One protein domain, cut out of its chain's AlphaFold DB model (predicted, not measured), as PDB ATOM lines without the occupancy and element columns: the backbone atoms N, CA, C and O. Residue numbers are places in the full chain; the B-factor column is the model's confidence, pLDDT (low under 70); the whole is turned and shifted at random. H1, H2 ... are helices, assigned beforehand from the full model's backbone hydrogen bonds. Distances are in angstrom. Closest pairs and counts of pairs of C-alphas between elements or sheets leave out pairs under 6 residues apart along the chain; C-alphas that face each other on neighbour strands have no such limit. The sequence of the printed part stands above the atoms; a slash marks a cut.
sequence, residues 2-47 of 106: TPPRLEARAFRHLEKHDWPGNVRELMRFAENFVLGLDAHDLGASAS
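AT A GLANCE: This is residues 2 to 47 of the 106 residues of the protein "Regulatory Fis family protein" of Sphingobium sp. AEW013 (UniProt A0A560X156). Two short helices, H1 and H2, run nearly side by side in opposite directions with a narrow gap between them, and a long tail without a named element, residues 35 to 47, folds back past their ends and runs along one side of the pair. Residues 18 to 25, of which 23 to 25 belong to H2, stand free and stick out at one end. The printed part has 46 residues with two named helices, H1 then H2, and no named strand; the class is all helix, though 21 of the 46 residues are in named elements, under half. The whole is compact, with a radius of gyration of the C-alphas of 10.1 A, and only just elongated, spanning 29 by 19 by 16 A.

IN THESE COORDINATES: The printed part begins at Thr 2, with its C-alpha at (210.095, 114.738, 95.763). H1 is residues 8 to 16, 12.3 A from first to last C-alpha, and begins at C-alpha 8 at (210.425, 103.691, 80.992). H2 is residues 23 to 34, 16.3 A long, and ends at C-alpha 34 at (206.738, 117.091, 88.280).

HOW THE PARTS SIT: H1 and H2 are only just apart, their closest C-alphas being 8.2 A from each other. The link between them, six residues, is short but not tight. In H1 and H2, every O i to N i+4 pair is within hydrogen-bond range.

THE WHOLE: The C-alphas of Thr 2 and Ser 47 are the two farthest apart, at 30.8 A. The printed part has no cut. The mean pLDDT of the printed part is 71.5; residue 2, residue 18, residues 20 to 21 and residues 38 to 47 are under 70.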
ATOM      1  N   THR A   2     209.252 115.771  96.381       69.94
ATOM      2  CA  THR A   2     210.095 114.738  95.763       69.94
ATOM      3  C   THR A   2     209.620 114.556  94.322       69.94
ATOM      4  O   THR A   2     208.432 114.286  94.144       69.94
ATOM      5  N   PRO A   3     210.477 114.747  93.304       70.50
ATOM      6  CA  PRO A   3     210.053 114.600  91.919       70.50
ATOM      7  C   PRO A   3     209.625 113.149  91.648       70.50
ATOM      8  O   PRO A   3     210.264 112.220  92.161       70.50
ATOM      9  N   PRO A   4     208.552 112.930  90.866       77.69
ATOM     10  CA  PRO A   4     208.129 111.591  90.493       77.69
ATOM     11  C   PRO A   4     209.227 110.897  89.687       77.69
ATOM     12  O   PRO A   4     209.989 111.519  88.943       77.69
ATOM     13  N   ARG A   5     209.339 109.581  89.857       80.19
ATOM     14  CA  ARG A   5     210.345 108.784  89.155       80.19
ATOM     15  C   ARG A   5     210.023 108.756  87.661       80.19
ATOM     16  O   ARG A   5     208.912 108.395  87.289       80.19
ATOM     17  N   LEU A   6     211.006 109.050  86.807       77.56
ATOM     18  CA  LEU A   6     210.867 108.806  85.371       77.56
ATOM     19  C   LEU A   6     210.742 107.301  85.099       77.56
ATOM     20  O   LEU A   6     211.678 106.527  85.307       77.56
ATOM     21  N   GLU A   7     209.570 106.890  84.627       81.25
ATOM     22  CA  GLU A   7     209.301 105.523  84.189       81.25
ATOM     23  C   GLU A   7     209.769 105.301  82.743       81.25
ATOM     24  O   GLU A   7     209.887 106.239  81.955       81.25
ATOM     25  N   ALA A   8     209.965 104.042  82.341       77.69
ATOM     26  CA  ALA A   8     210.425 103.691  80.992       77.69
ATOM     27  C   ALA A   8     209.533 104.251  79.863       77.69
ATOM     28  O   ALA A   8     210.010 104.509  78.761       77.69
ATOM     29  N   ARG A   9     208.233 104.457  80.122       73.50
ATOM     30  CA  ARG A   9     207.313 105.108  79.172       73.50
ATOM     31  C   ARG A   9     207.618 106.594  78.966       73.50
ATOM     32  O   ARG A   9     207.552 107.052  77.834       73.50
ATOM     33  N   ALA A  10     208.011 107.306  80.022       78.06
ATOM     34  CA  ALA A  10     208.398 108.710  79.939       78.06
ATOM     35  C   ALA A  10     209.707 108.859  79.153       78.06
ATOM     36  O   ALA A  10     209.794 109.703  78.272       78.06
ATOM     37  N   PHE A  11     210.681 107.970  79.380       80.06
ATOM     38  CA  PHE A  11     211.910 107.930  78.577       80.06
ATOM     39  C   PHE A  11     211.641 107.686  77.089       80.06
ATOM     40  O   PHE A  11     212.155 108.417  76.251       80.06
ATOM     41  N   ARG A  12     210.774 106.724  76.746       80.00
ATOM     42  CA  ARG A  12     210.392 106.496  75.343       80.00
ATOM     43  C   ARG A  12     209.709 107.705  74.708       80.00
ATOM     44  O   ARG A  12     209.866 107.914  73.514       80.00
ATOM     45  N   HIS A  13     208.937 108.465  75.482       77.88
ATOM     46  CA  HIS A  13     208.318 109.698  75.006       77.88
ATOM     47  C   HIS A  13     209.376 110.785  74.762       77.88
ATOM     48  O   HIS A  13     209.389 111.382  73.693       77.88
ATOM     49  N   LEU A  14     210.330 110.953  75.688       80.56
ATOM     50  CA  LEU A  14     211.484 111.843  75.515       80.56
ATOM     51  C   LEU A  14     212.299 111.536  74.253       80.56
ATOM     52  O   LEU A  14     212.702 112.465  73.560       80.56
ATOM     53  N   GLU A  15     212.516 110.253  73.951       78.81
ATOM     54  CA  GLU A  15     213.312 109.807  72.800       78.81
ATOM     55  C   GLU A  15     212.576 109.876  71.457       78.81
ATOM     56  O   GLU A  15     213.220 110.059  70.428       78.81
ATOM     57  N   LYS A  16     211.254 109.665  71.440       75.56
ATOM     58  CA  LYS A  16     210.478 109.538  70.193       75.56
ATOM     59  C   LYS A  16     209.712 110.791  69.795       75.56
ATOM     60  O   LYS A  16     209.238 110.847  68.666       75.56
ATOM     61  N   HIS A  17     209.507 111.732  70.710       73.19
ATOM     62  CA  HIS A  17     208.801 112.964  70.397       73.19
ATOM     63  C   HIS A  17     209.747 113.937  69.687       73.19
ATOM     64  O   HIS A  17     210.865 114.158  70.146       73.19
ATOM     65  N   ASP A  18     209.295 114.548  68.595       68.88
ATOM     66  CA  ASP A  18     210.127 115.439  67.771       68.88
ATOM     67  C   ASP A  18     210.300 116.850  68.370       68.88
ATOM     68  O   ASP A  18     210.965 117.698  67.780       68.88
ATOM     69  N   TRP A  19     209.703 117.109  69.542       75.81
ATOM     70  CA  TRP A  19     209.738 118.389  70.275       75.81
ATOM     71  C   TRP A  19     209.627 119.623  69.358       75.81
ATOM     72  O   TRP A  19     210.529 120.468  69.340       75.81
ATOM     73  N   PRO A  20     208.534 119.755  68.583       58.75
ATOM     74  CA  PRO A  20     208.376 120.829  67.601       58.75
ATOM     75  C   PRO A  20     208.397 122.246  68.213       58.75
ATOM     76  O   PRO A  20     208.628 123.226  67.505       58.75
ATOM     77  N   GLY A  21     208.170 122.382  69.523       64.38
ATOM     78  CA  GLY A  21     208.308 123.601  70.323       64.38
ATOM     79  C   GLY A  21     209.691 123.797  70.968       64.38
ATOM     80  O   GLY A  21     209.861 124.704  71.795       64.38
ATOM     81  N   ASN A  22     210.691 122.996  70.583       76.56
ATOM     82  CA  ASN A  22     212.061 122.998  71.102       76.56
ATOM     83  C   ASN A  22     212.122 122.805  72.640       76.56
ATOM     84  O   ASN A  22     211.248 122.206  73.265       76.56
ATOM     85  N   VAL A  23     213.156 123.363  73.284       77.44
ATOM     86  CA  VAL A  23     213.418 123.277  74.736       77.44
ATOM     87  C   VAL A  23     212.250 123.792  75.592       77.44
ATOM     88  O   VAL A  23     212.074 123.341  76.720       77.44
ATOM     89  N   ARG A  24     211.424 124.713  75.074       74.44
ATOM     90  CA  ARG A  24     210.265 125.251  75.812       74.44
ATOM     91  C   ARG A  24     209.183 124.199  76.032       74.44
ATOM     92  O   ARG A  24     208.536 124.204  77.074       74.44
ATOM     93  N   GLU A  25     208.986 123.318  75.060       74.50
ATOM     94  CA  GLU A  25     208.027 122.219  75.151       74.50
ATOM     95  C   GLU A  25     208.543 121.118  76.079       74.50
ATOM     96  O   GLU A  25     207.810 120.666  76.953       74.50
ATOM     97  N   LEU A  26     209.837 120.791  75.988       80.56
ATOM     98  CA  LEU A  26     210.497 119.880  76.927       80.56
ATOM     99  C   LEU A  26     210.413 120.387  78.378       80.56
ATOM    100  O   LEU A  26     210.176 119.607  79.298       80.56
ATOM    101  N   MET A  27     210.577 121.695  78.587       80.50
ATOM    102  CA  MET A  27     210.451 122.322  79.903       80.50
ATOM    103  C   MET A  27     209.015 122.251  80.424       80.50
ATOM    104  O   MET A  27     208.814 121.850  81.564       80.50
ATOM    105  N   ARG A  28     208.020 122.551  79.582       82.38
ATOM    106  CA  ARG A  28     206.600 122.438  79.944       82.38
ATOM    107  C   ARG A  28     206.210 120.999  80.290       82.38
ATOM    108  O   ARG A  28     205.502 120.784  81.267       82.38
ATOM    109  N   PHE A  29     206.703 120.021  79.533       81.81
ATOM    110  CA  PHE A  29     206.542 118.603  79.855       81.81
ATOM    111  C   PHE A  29     207.194 118.257  81.200       81.81
ATOM    112  O   PHE A  29     206.570 117.623  82.041       81.81
ATOM    113  N   ALA A  30     208.425 118.710  81.454       82.69
ATOM    114  CA  ALA A  30     209.092 118.481  82.736       82.69
ATOM    115  C   ALA A  30     208.335 119.126  83.915       82.69
ATOM    116  O   ALA A  30     208.210 118.510  84.975       82.69
ATOM    117  N   GLU A  31     207.795 120.334  83.729       83.19
ATOM    118  CA  GLU A  31     206.953 121.035  84.705       83.19
ATOM    119  C   GLU A  31     205.677 120.242  85.007       83.19
ATOM    120  O   GLU A  31     205.408 119.908  86.162       83.19
ATOM    121  N   ASN A  32     204.925 119.865  83.973       81.44
ATOM    122  CA  ASN A  32     203.703 119.076  84.110       81.44
ATOM    123  C   ASN A  32     203.964 117.685  84.706       81.44
ATOM    124  O   ASN A  32     203.177 117.205  85.524       81.44
ATOM    125  N   PHE A  33     205.083 117.053  84.343       82.12
ATOM    126  CA  PHE A  33     205.508 115.762  84.875       82.12
ATOM    127  C   PHE A  33     205.770 115.840  86.380       82.12
ATOM    128  O   PHE A  33     205.268 115.009  87.133       82.12
ATOM    129  N   VAL A  34     206.493 116.868  86.844       82.88
ATOM    130  CA  VAL A  34     206.738 117.091  88.280       82.88
ATOM    131  C   VAL A  34     205.443 117.409  89.032       82.88
ATOM    132  O   VAL A  34     205.295 117.002  90.187       82.88
ATOM    133  N   LEU A  35     204.493 118.083  88.380       81.25
ATOM    134  CA  LEU A  35     203.166 118.379  88.925       81.25
ATOM    135  C   LEU A  35     202.191 117.188  88.866       81.25
ATOM    136  O   LEU A  35     201.100 117.275  89.427       81.25
ATOM    137  N   GLY A  36     202.566 116.074  88.227       74.75
ATOM    138  CA  GLY A  36     201.722 114.882  88.089       74.75
ATOM    139  C   GLY A  36     200.558 115.036  87.104       74.75
ATOM    140  O   GLY A  36     199.635 114.225  87.130       74.75
ATOM    141  N   LEU A  37     200.595 116.056  86.240       70.31
ATOM    142  CA  LEU A  37     199.527 116.376  85.287       70.31
ATOM    143  C   LEU A  37     199.565 115.489  84.026       70.31
ATOM    144  O   LEU A  37     198.519 115.226  83.446       70.31
ATOM    145  N   ASP A  38     200.736 114.949  83.663       64.62
ATOM    146  CA  ASP A  38     200.938 114.140  82.442       64.62
ATOM    147  C   ASP A  38     200.905 112.613  82.679       64.62
ATOM    148  O   ASP A  38     201.238 111.819  81.797       64.62
ATOM    149  N   ALA A  39     200.498 112.144  83.866       57.22
ATOM    150  CA  ALA A  39     200.549 110.716  84.222       57.22
ATOM    151  C   ALA A  39     199.669 109.806  83.332       57.22
ATOM    152  O   ALA A  39     199.913 108.592  83.257       57.22
ATOM    153  N   HIS A  40     198.672 110.388  82.657       52.00
ATOM    154  CA  HIS A  40     197.679 109.680  81.852       52.00
ATOM    155  C   HIS A  40     197.910 109.745  80.333       52.00
ATOM    156  O   HIS A  40     197.294 108.952  79.624       52.00
ATOM    157  N   ASP A  41     198.814 110.606  79.845       53.25
ATOM    158  CA  ASP A  41     198.851 111.000  78.424       53.25
ATOM    159  C   ASP A  41     200.183 110.713  77.708       53.25
ATOM    160  O   ASP A  41     200.433 111.161  76.596       53.25
ATOM    161  N   LEU A  42     201.044 109.875  78.300       57.19
ATOM    162  CA  LEU A  42     202.339 109.449  77.729       57.19
ATOM    163  C   LEU A  42     202.219 108.521  76.493       57.19
ATOM    164  O   LEU A  42     203.129 107.741  76.202       57.19
ATOM    165  N   GLY A  43     201.089 108.562  75.791       47.84
ATOM    166  CA  GLY A  43     200.752 107.688  74.670       47.84
ATOM    167  C   GLY A  43     199.769 108.288  73.667       47.84
ATOM    168  O   GLY A  43     199.668 107.754  72.563       47.84
ATOM    169  N   ALA A  44     199.102 109.400  73.983       47.84
ATOM    170  CA  ALA A  44     198.490 110.203  72.945       47.84
ATOM    171  C   ALA A  44     199.597 111.091  72.386       47.84
ATOM    172  O   ALA A  44     200.106 111.990  73.049       47.84
ATOM    173  N   SER A  45     200.008 110.818  71.152       47.12
ATOM    174  CA  SER A  45     200.570 111.874  70.326       47.12
ATOM    175  C   SER A  45     199.463 112.922  70.224       47.12
ATOM    176  O   SER A  45     198.550 112.784  69.412       47.12
ATOM    177  N   ALA A  46     199.457 113.885  71.150       48.03
ATOM    178  CA  ALA A  46     198.622 115.060  71.039       48.03
ATOM    179  C   ALA A  46     198.990 115.643  69.683       48.03
ATOM    180  O   ALA A  46     200.147 115.999  69.464       48.03
ATOM    181  N   SER A  47     198.046 115.598  68.743       47.97
ATOM    182  CA  SER A  47     198.237 116.093  67.390       47.97
ATOM    183  C   SER A  47     198.813 117.494  67.508       47.97
ATOM    184  O   SER A  47     198.113 118.411  67.950       47.97
TER     185      SER A  47